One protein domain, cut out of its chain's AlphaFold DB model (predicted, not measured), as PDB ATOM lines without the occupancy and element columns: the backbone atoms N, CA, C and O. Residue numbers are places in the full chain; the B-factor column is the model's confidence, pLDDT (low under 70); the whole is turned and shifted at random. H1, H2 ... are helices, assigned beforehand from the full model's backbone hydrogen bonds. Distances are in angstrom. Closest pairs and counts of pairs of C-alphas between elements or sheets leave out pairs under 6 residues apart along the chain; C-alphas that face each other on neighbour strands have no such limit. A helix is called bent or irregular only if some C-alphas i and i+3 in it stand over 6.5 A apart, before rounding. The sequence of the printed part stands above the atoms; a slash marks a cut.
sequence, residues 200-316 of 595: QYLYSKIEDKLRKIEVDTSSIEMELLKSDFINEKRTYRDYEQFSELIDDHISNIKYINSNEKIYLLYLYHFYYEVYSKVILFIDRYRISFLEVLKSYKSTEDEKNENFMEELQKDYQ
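Overview. This is residues 200 to 316 of the 595 residues of a protein of Salinicoccus roseus (UniProt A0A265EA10). Four helices, H1 to H4, make an up-and-down bundle with H1, H2, H4 and H3 at the corners of a four-sided arrangement, and beyond H2 and H4 a looser group of three helices extends the longest axis. In that group H5 and H6 make a V, with H7 packed on H6 at the far end from H1. The printed part has 117 residues with seven named helices, H1 to H7 in chain order, and no named strand; the class is all helix. It is compact, with a radius of gyration of the C-alphas of 14.4 A, and spans 42 by 32 by 23 A.

Arrangement. Start at H1, residues 200 to 212, whose residues 200 to 203 touch H2, residues 220 to 231; their closest C-alphas, Gln 200 and Ile 230, are 6.2 A apart. The two form a helical hairpin, opposite ways at a shallow tilt of 26 degrees. H3, residues 236 to 250, touches H1 and runs the same way at a shallow tilt of 14 degrees, closest at C-alphas Leu 202 and Tyr 239, 6.4 A. H4, residues 258 to 270, is the hub: it forms a hairpin with H3 at a steep tilt of 44 degrees, with C-alphas Ile 246 and Ile 262 closest at 6.9 A, and touches H2 at C-alphas Glu 221 and Tyr 263, 5.9 A. H1 and H4 are apart, and so are H2 and H3. Going on, H4 touches H5, residues 272 to 285, closest at C-alphas Leu 267 and Tyr 275, 5.2 A. H5 and H6, residues 289 to 301, only just touch, with 3 pairs of C-alphas within 8 A, Ile 282 and Phe 289 closest at 6.7 A. H6 touches H7, residues 307 to 314, at C-alphas Thr 299 and Phe 307, 6.0 A, with a steep tilt of 69 degrees, only just short of about perpendicular. Each O i to N i+4 pair is within hydrogen-bond range in H1, H2, H3, H4, H5 and H7, but 6 of 9 in H6.

Along the chain. Find C-alpha 200 at (83.588, 73.897, -9.542); from there H1 runs 18.5 A. H3, the longest helix by residues, measures 20.7 A from C-alpha 236 at (89.287, 78.695, -17.464). H2 measures 16.2 A, H4 18.4 A, H5 19.8 A and H6 20.4 A. H6 is irregular, but only just: C-alphas 298 and 301 are 6.8 A apart. H7 runs 10.8 A, to C-alpha 314 at (57.534, 96.087, -5.674).

Size, cuts and confidence. The C-alphas farthest apart, Tyr 201 and Gln 316, are 42.5 A apart. The printed part has no cut and no long link. Mean pLDDT of the printed part is 72.2; look for values under 70 at residues 251 to 256, 273 to 274, 276 to 278 and 280 to 316.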
ATOM      1  N   GLN A 200      83.467  73.995 -10.997       83.75
ATOM      2  CA  GLN A 200      83.588  73.897  -9.542       83.75
ATOM      3  C   GLN A 200      85.007  74.181  -9.025       83.75
ATOM      4  O   GLN A 200      85.182  74.940  -8.077       83.75
ATOM      5  N   TYR A 201      86.025  73.566  -9.632       84.44
ATOM      6  CA  TYR A 201      87.424  73.762  -9.250       84.44
ATOM      7  C   TYR A 201      87.932  75.161  -9.622       84.44
ATOM      8  O   TYR A 201      88.751  75.749  -8.918       84.44
ATOM      9  N   LEU A 202      87.452  75.722 -10.732       85.94
ATOM     10  CA  LEU A 202      87.756  77.105 -11.099       85.94
ATOM     11  C   LEU A 202      87.158  78.080 -10.092       85.94
ATOM     12  O   LEU A 202      87.857  78.975  -9.621       85.94
ATOM     13  N   TYR A 203      85.905  77.851  -9.700       89.19
ATOM     14  CA  TYR A 203      85.264  78.638  -8.660       89.19
ATOM     15  C   TYR A 203      85.989  78.514  -7.318       89.19
ATOM     16  O   TYR A 203      86.223  79.524  -6.664       89.19
ATOM     17  N   SER A 204      86.435  77.314  -6.926       89.19
ATOM     18  CA  SER A 204      87.163  77.151  -5.660       89.19
ATOM     19  C   SER A 204      88.460  77.967  -5.620       89.19
ATOM     20  O   SER A 204      88.851  78.430  -4.557       89.19
ATOM     21  N   LYS A 205      89.115  78.211  -6.767       89.94
ATOM     22  CA  LYS A 205      90.268  79.125  -6.835       89.94
ATOM     23  C   LYS A 205      89.883  80.588  -6.626       89.94
ATOM     24  O   LYS A 205      90.663  81.325  -6.028       89.94
ATOM     25  N   ILE A 206      88.724  81.004  -7.137       89.88
ATOM     26  CA  ILE A 206      88.167  82.334  -6.862       89.88
ATOM     27  C   ILE A 206      87.886  82.428  -5.362       89.88
ATOM     28  O   ILE A 206      88.382  83.337  -4.711       89.88
ATOM     29  N   GLU A 207      87.200  81.441  -4.787       90.25
ATOM     30  CA  GLU A 207      86.878  81.391  -3.360       90.25
ATOM     31  C   GLU A 207      88.136  81.454  -2.475       90.25
ATOM     32  O   GLU A 207      88.212  82.278  -1.566       90.25
ATOM     33  N   ASP A 208      89.174  80.669  -2.786       89.75
ATOM     34  CA  ASP A 208      90.467  80.710  -2.090       89.75
ATOM     35  C   ASP A 208      91.125  82.095  -2.162       89.75
ATOM     36  O   ASP A 208      91.790  82.529  -1.218       89.75
ATOM     37  N   LYS A 209      90.974  82.790  -3.292       88.44
ATOM     38  CA  LYS A 209      91.491  84.145  -3.488       88.44
ATOM     39  C   LYS A 209      90.713  85.161  -2.659       88.44
ATOM     40  O   LYS A 209      91.335  85.974  -1.984       88.44
ATOM     41  N   LEU A 210      89.385  85.069  -2.659       87.88
ATOM     42  CA  LEU A 210      88.495  85.928  -1.878       87.88
ATOM     43  C   LEU A 210      88.711  85.750  -0.366       87.88
ATOM     44  O   LEU A 210      88.792  86.725   0.376       87.88
ATOM     45  N   ARG A 211      88.940  84.520   0.103       86.00
ATOM     46  CA  ARG A 211      89.273  84.265   1.514       86.00
ATOM     47  C   ARG A 211      90.592  84.909   1.947       86.00
ATOM     48  O   ARG A 211      90.704  85.352   3.085       86.00
ATOM     49  N   LYS A 212      91.595  84.987   1.061       85.75
ATOM     50  CA  LYS A 212      92.901  85.615   1.369       85.75
ATOM     51  C   LYS A 212      92.827  87.125   1.572       85.75
ATOM     52  O   LYS A 212      93.732  87.688   2.175       85.75
ATOM     53  N   ILE A 213      91.788  87.760   1.047       82.38
ATOM     54  CA  ILE A 213      91.527  89.199   1.161       82.38
ATOM     55  C   ILE A 213      90.370  89.486   2.132       82.38
ATOM     56  O   ILE A 213      89.784  90.563   2.078       82.38
ATOM     57  N   GLU A 214      90.036  88.513   2.990       82.06
ATOM     58  CA  GLU A 214      89.040  88.630   4.066       82.06
ATOM     59  C   GLU A 214      87.615  88.972   3.586       82.06
ATOM     60  O   GLU A 214      86.831  89.591   4.300       82.06
ATOM     61  N   VAL A 215      87.258  88.543   2.373       82.31
ATOM     62  CA  VAL A 215      85.889  88.641   1.841       82.31
ATOM     63  C   VAL A 215      85.035  87.518   2.427       82.31
ATOM     64  O   VAL A 215      85.460  86.360   2.468       82.31
ATOM     65  N   ASP A 216      83.819  87.851   2.861       83.00
ATOM     66  CA  ASP A 216      82.867  86.870   3.379       83.00
ATOM     67  C   ASP A 216      82.247  86.068   2.230       83.00
ATOM     68  O   ASP A 216      81.310  86.499   1.561       83.00
ATOM     69  N   THR A 217      82.766  84.858   2.021       82.62
ATOM     70  CA  THR A 217      82.302  83.945   0.971       82.62
ATOM     71  C   THR A 217      80.952  83.288   1.267       82.62
ATOM     72  O   THR A 217      80.476  82.519   0.436       82.62
ATOM     73  N   SER A 218      80.356  83.536   2.439       82.44
ATOM     74  CA  SER A 218      79.033  83.020   2.821       82.44
ATOM     75  C   SER A 218      77.886  83.996   2.546       82.44
ATOM     76  O   SER A 218      76.730  83.690   2.835       82.44
ATOM     77  N   SER A 219      78.189  85.165   1.978       80.19
ATOM     78  CA  SER A 219      77.182  86.169   1.657       80.19
ATOM     79  C   SER A 219      76.303  85.764   0.470       80.19
ATOM     80  O   SER A 219      76.693  84.956  -0.378       80.19
ATOM     81  N   ILE A 220      75.118  86.372   0.374       75.62
ATOM     82  CA  ILE A 220      74.163  86.075  -0.700       75.62
ATOM     83  C   ILE A 220      74.736  86.402  -2.087       75.62
ATOM     84  O   ILE A 220      74.498  85.667  -3.039       75.62
ATOM     85  N   GLU A 221      75.548  87.456  -2.195       80.50
ATOM     86  CA  GLU A 221      76.259  87.842  -3.416       80.50
ATOM     87  C   GLU A 221      77.210  86.739  -3.874       80.50
ATOM     88  O   GLU A 221      77.288  86.431  -5.061       80.50
ATOM     89  N   MET A 222      77.931  86.132  -2.929       84.56
ATOM     90  CA  MET A 222      78.894  85.073  -3.220       84.56
ATOM     91  C   MET A 222      78.200  83.750  -3.546       84.56
ATOM     92  O   MET A 222      78.697  82.990  -4.377       84.56
ATOM     93  N   GLU A 223      77.036  83.475  -2.953       82.06
ATOM     94  CA  GLU A 223      76.196  82.341  -3.350       82.06
ATOM     95  C   GLU A 223      75.648  82.492  -4.775       82.06
ATOM     96  O   GLU A 223      75.691  81.525  -5.538       82.06
ATOM     97  N   LEU A 224      75.183  83.691  -5.148       80.25
ATOM     98  CA  LEU A 224      74.714  83.990  -6.505       80.25
ATOM     99  C   LEU A 224      75.851  83.857  -7.517       80.25
ATOM    100  O   LEU A 224      75.744  83.082  -8.463       80.25
ATOM    101  N   LEU A 225      76.994  84.493  -7.243       85.75
ATOM    102  CA  LEU A 225      78.189  84.382  -8.079       85.75
ATOM    103  C   LEU A 225      78.578  82.918  -8.302       85.75
ATOM    104  O   LEU A 225      78.851  82.507  -9.426       85.75
ATOM    105  N   LYS A 226      78.578  82.112  -7.234       87.62
ATOM    106  CA  LYS A 226      78.847  80.674  -7.308       87.62
ATOM    107  C   LYS A 226      77.859  79.947  -8.206       87.62
ATOM    108  O   LYS A 226      78.291  79.156  -9.046       87.62
ATOM    109  N   SER A 227      76.567  80.179  -7.991       81.81
ATOM    110  CA  SER A 227      75.484  79.566  -8.757       81.81
ATOM    111  C   SER A 227      75.641  79.874 -10.242       81.81
ATOM    112  O   SER A 227      75.795  78.947 -11.040       81.81
ATOM    113  N   ASP A 228      75.726  81.156 -10.593       81.06
ATOM    114  CA  ASP A 228      75.855  81.639 -11.966       81.06
ATOM    115  C   ASP A 228      77.100  81.058 -12.628       81.06
ATOM    116  O   ASP A 228      77.026  80.399 -13.668       81.06
ATOM    117  N   PHE A 229      78.251  81.198 -11.964       85.56
ATOM    118  CA  PHE A 229      79.527  80.750 -12.500       85.56
ATOM    119  C   PHE A 229      79.503  79.248 -12.821       85.56
ATOM    120  O   PHE A 229      79.972  78.841 -13.887       85.56
ATOM    121  N   ILE A 230      78.939  78.425 -11.925       82.94
ATOM    122  CA  ILE A 230      78.839  76.964 -12.081       82.94
ATOM    123  C   ILE A 230      77.804  76.570 -13.136       82.94
ATOM    124  O   ILE A 230      78.124  75.772 -14.027       82.94
ATOM    125  N   ASN A 231      76.587  77.107 -13.056       79.06
ATOM    126  CA  ASN A 231      75.467  76.728 -13.921       79.06
ATOM    127  C   ASN A 231      75.741  77.076 -15.386       79.06
ATOM    128  O   ASN A 231      75.435  76.296 -16.291       79.06
ATOM    129  N   GLU A 232      76.413  78.200 -15.615       78.75
ATOM    130  CA  GLU A 232      76.793  78.679 -16.943       78.75
ATOM    131  C   GLU A 232      78.023  77.964 -17.507       78.75
ATOM    132  O   GLU A 232      78.398  78.180 -18.661       78.75
ATOM    133  N   LYS A 233      78.650  77.079 -16.720       80.00
ATOM    134  CA  LYS A 233      79.844  76.314 -17.106       80.00
ATOM    135  C   LYS A 233      80.987  77.232 -17.542       80.00
ATOM    136  O   LYS A 233      81.642  76.969 -18.557       80.00
ATOM    137  N   ARG A 234      81.231  78.299 -16.771       80.25
ATOM    138  CA  ARG A 234      82.313  79.256 -17.030       80.25
ATOM    139  C   ARG A 234      83.652  78.534 -17.190       80.25
ATOM    140  O   ARG A 234      83.966  77.557 -16.500       80.25
ATOM    141  N   THR A 235      84.419  78.992 -18.172       78.75
ATOM    142  CA  THR A 235      85.655  78.360 -18.631       78.75
ATOM    143  C   THR A 235      86.869  78.860 -17.847       78.75
ATOM    144  O   THR A 235      86.812  79.834 -17.102       78.75
ATOM    145  N   TYR A 236      88.026  78.228 -18.053       76.62
ATOM    146  CA  TYR A 236      89.287  78.695 -17.464       76.62
ATOM    147  C   TYR A 236      89.676  80.114 -17.915       76.62
ATOM    148  O   TYR A 236      90.264  80.855 -17.136       76.62
ATOM    149  N   ARG A 237      89.301  80.514 -19.140       74.44
ATOM    150  CA  ARG A 237      89.518  81.886 -19.627       74.44
ATOM    151  C   ARG A 237      88.671  82.883 -18.845       74.44
ATOM    152  O   ARG A 237      89.180  83.923 -18.447       74.44
ATOM    153  N   ASP A 238      87.405  82.540 -18.627       84.44
ATOM    154  CA  ASP A 238      86.470  83.362 -17.858       84.44
ATOM    155  C   ASP A 238      86.977  83.532 -16.422       84.44
ATOM    156  O   ASP A 238      87.010  84.643 -15.905       84.44
ATOM    157  N   TYR A 239      87.469  82.442 -15.820       86.38
ATOM    158  CA  TYR A 239      88.173  82.472 -14.539       86.38
ATOM    159  C   TYR A 239      89.379  83.423 -14.550       86.38
ATOM    160  O   TYR A 239      89.481  84.246 -13.648       86.38
ATOM    161  N   GLU A 240      90.296  83.320 -15.522       83.19
ATOM    162  CA  GLU A 240      91.500  84.168 -15.560       83.19
ATOM    163  C   GLU A 240      91.136  85.649 -15.658       83.19
ATOM    164  O   GLU A 240      91.586  86.435 -14.831       83.19
ATOM    165  N   GLN A 241      90.259  86.009 -16.595       85.12
ATOM    166  CA  GLN A 241      89.840  87.398 -16.792       85.12
ATOM    167  C   GLN A 241      89.117  87.960 -15.569       85.12
ATOM    168  O   GLN A 241      89.395  89.074 -15.134       85.12
ATOM    169  N   PHE A 242      88.205  87.183 -14.984       89.75
ATOM    170  CA  PHE A 242      87.496  87.619 -13.790       89.75
ATOM    171  C   PHE A 242      88.435  87.727 -12.579       89.75
ATOM    172  O   PHE A 242      88.336  88.664 -11.792       89.75
ATOM    173  N   SER A 243      89.394  86.809 -12.454       88.38
ATOM    174  CA  SER A 243      90.424  86.841 -11.415       88.38
ATOM    175  C   SER A 243      91.315  88.084 -11.544       88.38
ATOM    176  O   SER A 243      91.580  88.728 -10.531       88.38
ATOM    177  N   GLU A 244      91.736  88.454 -12.754       87.62
ATOM    178  CA  GLU A 244      92.493  89.689 -13.016       87.62
ATOM    179  C   GLU A 244      91.677  90.938 -12.656       87.62
ATOM    180  O   GLU A 244      92.160  91.797 -11.923       87.62
ATOM    181  N   LEU A 245      90.403  91.001 -13.062       85.56
ATOM    182  CA  LEU A 245      89.510  92.107 -12.695       85.56
ATOM    183  C   LEU A 245      89.368  92.267 -11.180       85.56
ATOM    184  O   LEU A 245      89.384  93.389 -10.666       85.56
ATOM    185  N   ILE A 246      89.244  91.144 -10.472       86.25
ATOM    186  CA  ILE A 246      89.226  91.101  -9.014       86.25
ATOM    187  C   ILE A 246      90.522  91.726  -8.456       86.25
ATOM    188  O   ILE A 246      90.432  92.633  -7.629       86.25
ATOM    189  N   ASP A 247      91.706  91.310  -8.927       84.75
ATOM    190  CA  ASP A 247      92.999  91.854  -8.458       84.75
ATOM    191  C   ASP A 247      93.099  93.369  -8.646       84.75
ATOM    192  O   ASP A 247      93.464  94.091  -7.713       84.75
ATOM    193  N   ASP A 248      92.722  93.851  -9.828       81.62
ATOM    194  CA  ASP A 248      92.826  95.264 -10.186       81.62
ATOM    195  C   ASP A 248      91.927  96.154  -9.315       81.62
ATOM    196  O   ASP A 248      92.273  97.296  -9.004       81.62
ATOM    197  N   HIS A 249      90.776  95.638  -8.874       74.38
ATOM    198  CA  HIS A 249      89.742  96.446  -8.226       74.38
ATOM    199  C   HIS A 249      89.658  96.247  -6.703       74.38
ATOM    200  O   HIS A 249      89.033  97.067  -6.018       74.38
ATOM    201  N   ILE A 250      90.309  95.227  -6.133       70.06
ATOM    202  CA  ILE A 250      90.333  94.972  -4.680       70.06
ATOM    203  C   ILE A 250      91.083  96.047  -3.893       70.06
ATOM    204  O   ILE A 250      90.690  96.399  -2.782       70.06
ATOM    205  N   SER A 251      92.149  96.613  -4.453       61.44
ATOM    206  CA  SER A 251      92.997  97.587  -3.747       61.44
ATOM    207  C   SER A 251      92.255  98.885  -3.361       61.44
ATOM    208  O   SER A 251      92.670  99.589  -2.441       61.44
ATOM    209  N   ASN A 252      91.095  99.148  -3.976       56.28
ATOM    210  CA  ASN A 252      90.242 100.322  -3.752       56.28
ATOM    211  C   ASN A 252      89.000 100.046  -2.864       56.28
ATOM    212  O   ASN A 252      87.963 100.684  -3.042       56.28
ATOM    213  N   ILE A 253      89.041  99.070  -1.945       53.88
ATOM    214  CA  ILE A 253      87.869  98.604  -1.159       53.88
ATOM    215  C   ILE A 253      87.458  99.508   0.029       53.88
ATOM    216  O   ILE A 253      86.429  99.274   0.647       53.88
ATOM    217  N   LYS A 254      88.162 100.607   0.331       50.41
ATOM    218  CA  LYS A 254      87.923 101.390   1.570       50.41
ATOM    219  C   LYS A 254      86.495 101.927   1.807       50.41
ATOM    220  O   LYS A 254      86.213 102.310   2.939       50.41
ATOM    221  N   TYR A 255      85.628 101.985   0.794       50.25
ATOM    222  CA  TYR A 255      84.336 102.684   0.875       50.25
ATOM    223  C   TYR A 255      83.118 101.890   0.371       50.25
ATOM    224  O   TYR A 255      82.014 102.422   0.406       50.25
ATOM    225  N   ILE A 256      83.287 100.650  -0.105       61.84
ATOM    226  CA  ILE A 256      82.196  99.828  -0.667       61.84
ATOM    227  C   ILE A 256      82.278  98.431  -0.056       61.84
ATOM    228  O   ILE A 256      83.379  97.911   0.122       61.84
ATOM    229  N   ASN A 257      81.129  97.823   0.248       73.38
ATOM    230  CA  ASN A 257      81.059  96.433   0.685       73.38
ATOM    231  C   ASN A 257      81.748  95.526  -0.351       73.38
ATOM    232  O   ASN A 257      81.377  95.498  -1.527       73.38
ATOM    233  N   SER A 258      82.775  94.797   0.089       77.38
ATOM    234  CA  SER A 258      83.599  93.956  -0.778       77.38
ATOM    235  C   SER A 258      82.775  92.921  -1.543       77.38
ATOM    236  O   SER A 258      83.042  92.694  -2.721       77.38
ATOM    237  N   ASN A 259      81.749  92.342  -0.910       82.38
ATOM    238  CA  ASN A 259      80.924  91.298  -1.517       82.38
ATOM    239  C   ASN A 259      80.098  91.851  -2.685       82.38
ATOM    240  O   ASN A 259      80.095  91.288  -3.780       82.38
ATOM    241  N   GLU A 260      79.468  93.007  -2.466       77.88
ATOM    242  CA  GLU A 260      78.671  93.705  -3.477       77.88
ATOM    243  C   GLU A 260      79.532  94.113  -4.669       77.88
ATOM    244  O   GLU A 260      79.179  93.877  -5.822       77.88
ATOM    245  N   LYS A 261      80.718  94.663  -4.387       80.88
ATOM    246  CA  LYS A 261      81.675  95.064  -5.415       80.88
ATOM    247  C   LYS A 261      82.119  93.885  -6.280       80.88
ATOM    248  O   LYS A 261      82.199  94.028  -7.495       80.88
ATOM    249  N   ILE A 262      82.401  92.727  -5.683       85.12
ATOM    250  CA  ILE A 262      82.830  91.534  -6.427       85.12
ATOM    251  C   ILE A 262      81.710  91.021  -7.333       85.12
ATOM    252  O   ILE A 262      81.972  90.694  -8.492       85.12
ATOM    253  N   TYR A 263      80.465  90.994  -6.855       84.75
ATOM    254  CA  TYR A 263      79.341  90.589  -7.700       84.75
ATOM    255  C   TYR A 263      79.028  91.629  -8.786       84.75
ATOM    256  O   TYR A 263      78.770  91.265  -9.929       84.75
ATOM    257  N   LEU A 264      79.173  92.928  -8.505       80.25
ATOM    258  CA  LEU A 264      79.110  93.971  -9.535       80.25
ATOM    259  C   LEU A 264      80.196  93.810 -10.601       80.25
ATOM    260  O   LEU A 264      79.905  94.008 -11.774       80.25
ATOM    261  N   LEU A 265      81.422  93.426 -10.230       84.12
ATOM    262  CA  LEU A 265      82.484  93.116 -11.196       84.12
ATOM    263  C   LEU A 265      82.132  91.889 -12.046       84.12
ATOM    264  O   LEU A 265      82.412  91.876 -13.244       84.12
ATOM    265  N   TYR A 266      81.492  90.883 -11.445       85.00
ATOM    266  CA  TYR A 266      80.996  89.712 -12.166       85.00
ATOM    267  C   TYR A 266      79.942  90.114 -13.203       85.00
ATOM    268  O   TYR A 266      80.081  89.794 -14.386       85.00
ATOM    269  N   LEU A 267      78.945  90.901 -12.786       79.88
ATOM    270  CA  LEU A 267      77.925  91.439 -13.682       79.88
ATOM    271  C   LEU A 267      78.535  92.354 -14.746       79.88
ATOM    272  O   LEU A 267      78.174  92.256 -15.909       79.88
ATOM    273  N   TYR A 268      79.477  93.223 -14.396       80.12
ATOM    274  CA  TYR A 268      80.139  94.105 -15.355       80.12
ATOM    275  C   TYR A 268      80.832  93.310 -16.467       80.12
ATOM    276  O   TYR A 268      80.685  93.641 -17.645       80.12
ATOM    277  N   HIS A 269      81.554  92.250 -16.096       83.94
ATOM    278  CA  HIS A 269      82.345  91.461 -17.038       83.94
ATOM    279  C   HIS A 269      81.495  90.530 -17.904       83.94
ATOM    280  O   HIS A 269      81.728  90.420 -19.107       83.94
ATOM    281  N   PHE A 270      80.496  89.868 -17.316       78.75
ATOM    282  CA  PHE A 270      79.728  88.830 -18.008       78.75
ATOM    283  C   PHE A 270      78.305  89.243 -18.403       78.75
ATOM    284  O   PHE A 270      77.735  88.640 -19.311       78.75
ATOM    285  N   TYR A 271      77.750  90.272 -17.762       76.06
ATOM    286  CA  TYR A 271      76.354  90.708 -17.868       76.06
ATOM    287  C   TYR A 271      76.222  92.236 -17.913       76.06
ATOM    288  O   TYR A 271      75.431  92.832 -17.181       76.06
ATOM    289  N   TYR A 272      77.004  92.894 -18.774       70.56
ATOM    290  CA  TYR A 272      77.118  94.358 -18.794       70.56
ATOM    291  C   TYR A 272      75.767  95.097 -18.876       70.56
ATOM    292  O   TYR A 272      75.591  96.163 -18.282       70.56
ATOM    293  N   GLU A 273      74.789  94.540 -19.594       65.56
ATOM    294  CA  GLU A 273      73.442  95.116 -19.678       65.56
ATOM    295  C   GLU A 273      72.705  95.086 -18.334       65.56
ATOM    296  O   GLU A 273      72.074  96.074 -17.956       65.56
ATOM    297  N   VAL A 274      72.818  93.979 -17.595       69.25
ATOM    298  CA  VAL A 274      72.256  93.834 -16.245       69.25
ATOM    299  C   VAL A 274      72.982  94.773 -15.290       69.25
ATOM    300  O   VAL A 274      72.330  95.548 -14.598       69.25
ATOM    301  N   TYR A 275      74.317  94.791 -15.324       75.19
ATOM    302  CA  TYR A 275      75.133  95.730 -14.554       75.19
ATOM    303  C   TYR A 275      74.688  97.183 -14.767       75.19
ATOM    304  O   TYR A 275      74.421  97.903 -13.807       75.19
ATOM    305  N   SER A 276      74.537  97.603 -16.027       67.88
ATOM    306  CA  SER A 276      74.130  98.969 -16.371       67.88
ATOM    307  C   SER A 276      72.754  99.311 -15.798       67.88
ATOM    308  O   SER A 276      72.558 100.405 -15.274       67.88
ATOM    309  N   LYS A 277      71.803  98.370 -15.858       66.81
ATOM    310  CA  LYS A 277      70.463  98.540 -15.277       66.81
ATOM    311  C   LYS A 277      70.511  98.625 -13.750       66.81
ATOM    312  O   LYS A 277      69.871  99.509 -13.190       66.81
ATOM    313  N   VAL A 278      71.289  97.763 -13.094       68.81
ATOM    314  CA  VAL A 278      71.456  97.749 -11.632       68.81
ATOM    315  C   VAL A 278      72.052  99.066 -11.136       68.81
ATOM    316  O   VAL A 278      71.499  99.668 -10.219       68.81
ATOM    317  N   ILE A 279      73.113  99.569 -11.778       72.56
ATOM    318  CA  ILE A 279      73.724 100.861 -11.425       72.56
ATOM    319  C   ILE A 279      72.732 102.013 -11.602       72.56
ATOM    320  O   ILE A 279      72.550 102.812 -10.687       72.56
ATOM    321  N   LEU A 280      72.020 102.065 -12.734       68.50
ATOM    322  CA  LEU A 280      70.991 103.083 -12.962       68.50
ATOM    323  C   LEU A 280      69.883 103.041 -11.903       68.50
ATOM    324  O   LEU A 280      69.352 104.088 -11.536       68.50
ATOM    325  N   PHE A 281      69.516 101.851 -11.429       64.69
ATOM    326  CA  PHE A 281      68.477 101.674 -10.419       64.69
ATOM    327  C   PHE A 281      68.948 102.123  -9.029       64.69
ATOM    328  O   PHE A 281      68.227 102.856  -8.351       64.69
ATOM    329  N   ILE A 282      70.178 101.768  -8.645       66.50
ATOM    330  CA  ILE A 282      70.817 102.244  -7.409       66.50
ATOM    331  C   ILE A 282      70.911 103.770  -7.412       66.50
ATOM    332  O   ILE A 282      70.476 104.409  -6.456       66.50
ATOM    333  N   ASP A 283      71.405 104.364  -8.500       67.06
ATOM    334  CA  ASP A 283      71.590 105.814  -8.603       67.06
ATOM    335  C   ASP A 283      70.255 106.568  -8.582       67.06
ATOM    336  O   ASP A 283      70.117 107.590  -7.904       67.06
ATOM    337  N   ARG A 284      69.254 106.068  -9.318       64.56
ATOM    338  CA  ARG A 284      67.952 106.734  -9.463       64.56
ATOM    339  C   ARG A 284      67.110 106.654  -8.197       64.56
ATOM    340  O   ARG A 284      66.454 107.635  -7.853       64.56
ATOM    341  N   TYR A 285      67.101 105.505  -7.527       59.09
ATOM    342  CA  TYR A 285      66.169 105.243  -6.430       59.09
ATOM    343  C   TYR A 285      66.839 105.184  -5.056       59.09
ATOM    344  O   TYR A 285      66.140 105.081  -4.052       59.09
ATOM    345  N   ARG A 286      68.174 105.294  -4.989       60.59
ATOM    346  CA  ARG A 286      68.966 105.196  -3.749       60.59
ATOM    347  C   ARG A 286      68.669 103.923  -2.947       60.59
ATOM    348  O   ARG A 286      68.709 103.935  -1.719       60.59
ATOM    349  N   ILE A 287      68.353 102.843  -3.656       64.19
ATOM    350  CA  ILE A 287      68.050 101.529  -3.088       64.19
ATOM    351  C   ILE A 287      69.365 100.797  -2.830       64.19
ATOM    352  O   ILE A 287      70.333 100.959  -3.580       64.19
ATOM    353  N   SER A 288      69.414 100.000  -1.763       65.75
ATOM    354  CA  SER A 288      70.605  99.205  -1.472       65.75
ATOM    355  C   SER A 288      70.778  98.091  -2.511       65.75
ATOM    356  O   SER A 288      69.810  97.474  -2.957       65.75
ATOM    357  N   PHE A 289      72.017  97.795  -2.904       67.94
ATOM    358  CA  PHE A 289      72.303  96.733  -3.876       67.94
ATOM    359  C   PHE A 289      71.727  95.378  -3.435       67.94
ATOM    360  O   PHE A 289      71.151  94.648  -4.237       67.94
ATOM    361  N   LEU A 290      71.790  95.092  -2.136       64.25
ATOM    362  CA  LEU A 290      71.253  93.879  -1.527       64.25
ATOM    363  C   LEU A 290      69.728  93.725  -1.703       64.25
ATOM    364  O   LEU A 290      69.231  92.607  -1.825       64.25
ATOM    365  N   GLU A 291      68.973  94.827  -1.746       64.94
ATOM    366  CA  GLU A 291      67.535  94.808  -2.052       64.94
ATOM    367  C   GLU A 291      67.275  94.529  -3.536       64.94
ATOM    368  O   GLU A 291      66.413  93.711  -3.851       64.94
ATOM    369  N   VAL A 292      68.074  95.119  -4.432       68.00
ATOM    370  CA  VAL A 292      68.015  94.853  -5.882       68.00
ATOM    371  C   VAL A 292      68.330  93.382  -6.191       68.00
ATOM    372  O   VAL A 292      67.701  92.767  -7.055       68.00
ATOM    373  N   LEU A 293      69.264  92.780  -5.451       64.25
ATOM    374  CA  LEU A 293      69.601  91.363  -5.585       64.25
ATOM    375  C   LEU A 293      68.518  90.419  -5.063       64.25
ATOM    376  O   LEU A 293      68.295  89.362  -5.648       64.25
ATOM    377  N   LYS A 294      67.826  90.776  -3.978       64.31
ATOM    378  CA  LYS A 294      66.724  89.952  -3.458       64.31
ATOM    379  C   LYS A 294      65.565  89.868  -4.446       64.31
ATOM    380  O   LYS A 294      65.050  88.772  -4.648       64.31
ATOM    381  N   SER A 295      65.223  90.978  -5.101       62.41
ATOM    382  CA  SER A 295      64.250  90.987  -6.203       62.41
ATOM    383  C   SER A 295      64.746  90.251  -7.450       62.41
ATOM    384  O   SER A 295      63.952  89.760  -8.237       62.41
ATOM    385  N   TYR A 296      66.064  90.146  -7.645       60.19
ATOM    386  CA  TYR A 296      66.621  89.359  -8.749       60.19
ATOM    387  C   TYR A 296      66.411  87.864  -8.499       60.19
ATOM    388  O   TYR A 296      65.955  87.137  -9.377       60.19
ATOM    389  N   LYS A 297      66.641  87.414  -7.263       52.56
ATOM    390  CA  LYS A 297      66.473  86.011  -6.867       52.56
ATOM    391  C   LYS A 297      65.012  85.543  -6.853       52.56
ATOM    392  O   LYS A 297      64.768  84.376  -7.132       52.56
ATOM    393  N   SER A 298      64.040  86.412  -6.551       51.44
ATOM    394  CA  SER A 298      62.613  86.038  -6.634       51.44
ATOM    395  C   SER A 298      62.170  85.727  -8.066       51.44
ATOM    396  O   SER A 298      61.265  84.922  -8.257       51.44
ATOM    397  N   THR A 299      62.851  86.305  -9.060       48.88
ATOM    398  CA  THR A 299      62.529  86.133 -10.483       48.88
ATOM    399  C   THR A 299      63.170  84.903 -11.136       48.88
ATOM    400  O   THR A 299      62.804  84.558 -12.253       48.88
ATOM    401  N   GLU A 300      64.091  84.191 -10.471       45.69
ATOM    402  CA  GLU A 300      64.735  82.993 -11.051       45.69
ATOM    403  C   GLU A 300      63.782  81.797 -11.243       45.69
ATOM    404  O   GLU A 300      64.104  80.883 -12.007       45.69
ATOM    405  N   ASP A 301      62.591  81.814 -10.631       45.28
ATOM    406  CA  ASP A 301      61.566  80.781 -10.834       45.28
ATOM    407  C   ASP A 301      60.804  80.931 -12.178       45.28
ATOM    408  O   ASP A 301      60.175  79.971 -12.635       45.28
ATOM    409  N   GLU A 302      60.929  82.060 -12.894       36.47
ATOM    410  CA  GLU A 302      60.393  82.244 -14.253       36.47
ATOM    411  C   GLU A 302      61.401  82.955 -15.172       36.47
ATOM    412  O   GLU A 302      61.827  84.077 -14.934       36.47
ATOM    413  N   LYS A 303      61.773  82.289 -16.272       43.09
ATOM    414  CA  LYS A 303      62.679  82.765 -17.336       43.09
ATOM    415  C   LYS A 303      62.712  84.301 -17.524       43.09
ATOM    416  O   LYS A 303      61.829  84.867 -18.153       43.09
ATOM    417  N   ASN A 304      63.802  84.900 -17.040       43.22
ATOM    418  CA  ASN A 304      64.461  86.191 -17.325       43.22
ATOM    419  C   ASN A 304      63.954  87.121 -18.468       43.22
ATOM    420  O   ASN A 304      64.761  87.622 -19.251       43.22
ATOM    421  N   GLU A 305      62.667  87.468 -18.529       45.56
ATOM    422  CA  GLU A 305      62.196  88.626 -19.323       45.56
ATOM    423  C   GLU A 305      61.678  89.796 -18.463       45.56
ATOM    424  O   GLU A 305      61.721  90.933 -18.925       45.56
ATOM    425  N   ASN A 306      61.338  89.581 -17.180       53.31
ATOM    426  CA  ASN A 306      60.561  90.561 -16.399       53.31
ATOM    427  C   ASN A 306      61.152  91.066 -15.069       53.31
ATOM    428  O   ASN A 306      60.474  91.794 -14.346       53.31
ATOM    429  N   PHE A 307      62.432  90.809 -14.771       52.69
ATOM    430  CA  PHE A 307      63.107  91.312 -13.555       52.69
ATOM    431  C   PHE A 307      62.900  92.822 -13.299       52.69
ATOM    432  O   PHE A 307      62.650  93.250 -12.174       52.69
ATOM    433  N   MET A 308      62.959  93.646 -14.353       50.19
ATOM    434  CA  MET A 308      62.763  95.098 -14.231       50.19
ATOM    435  C   MET A 308      61.299  95.492 -13.996       50.19
ATOM    436  O   MET A 308      61.057  96.514 -13.357       50.19
ATOM    437  N   GLU A 309      60.338  94.715 -14.502       54.62
ATOM    438  CA  GLU A 309      58.909  94.945 -14.256       54.62
ATOM    439  C   GLU A 309      58.543  94.601 -12.806       54.62
ATOM    440  O   GLU A 309      57.785  95.331 -12.168       54.62
ATOM    441  N   GLU A 310      59.132  93.540 -12.250       54.31
ATOM    442  CA  GLU A 310      58.917  93.125 -10.860       54.31
ATOM    443  C   GLU A 310      59.515  94.133  -9.868       54.31
ATOM    444  O   GLU A 310      58.821  94.599  -8.965       54.31
ATOM    445  N   LEU A 311      60.735  94.615 -10.130       53.28
ATOM    446  CA  LEU A 311      61.335  95.730  -9.389       53.28
ATOM    447  C   LEU A 311      60.506  97.021  -9.472       53.28
ATOM    448  O   LEU A 311      60.418  97.772  -8.508       53.28
ATOM    449  N   GLN A 312      59.878  97.326 -10.605       53.16
ATOM    450  CA  GLN A 312      59.001  98.502 -10.700       53.16
ATOM    451  C   GLN A 312      57.701  98.328  -9.900       53.16
ATOM    452  O   GLN A 312      57.180  99.296  -9.333       53.16
ATOM    453  N   LYS A 313      57.195  97.095  -9.840       55.62
ATOM    454  CA  LYS A 313      55.968  96.719  -9.137       55.62
ATOM    455  C   LYS A 313      56.145  96.730  -7.618       55.62
ATOM    456  O   LYS A 313      55.300  97.302  -6.928       55.62
ATOM    457  N   ASP A 314      57.246  96.181  -7.112       49.03
ATOM    458  CA  ASP A 314      57.534  96.087  -5.674       49.03
ATOM    459  C   ASP A 314      57.734  97.456  -5.013       49.03
ATOM    460  O   ASP A 314      57.338  97.662  -3.865       49.03
ATOM    461  N   TYR A 315      58.249  98.433  -5.762       52.81
ATOM    462  CA  TYR A 315      58.430  99.811  -5.292       52.81
ATOM    463  C   TYR A 315      57.262 100.748  -5.661       52.81
ATOM    464  O   TYR A 315      57.390 101.967  -5.550       52.81
ATOM    465  N   GLN A 316      56.110 100.197  -6.077       44.06
ATOM    466  CA  GLN A 316      54.868 100.927  -6.389       44.06
ATOM    467  C   GLN A 316      55.052 102.130  -7.338       44.06
ATOM    468  O   GLN A 316      54.427 103.179  -7.172       44.06
TER     469      GLN A 316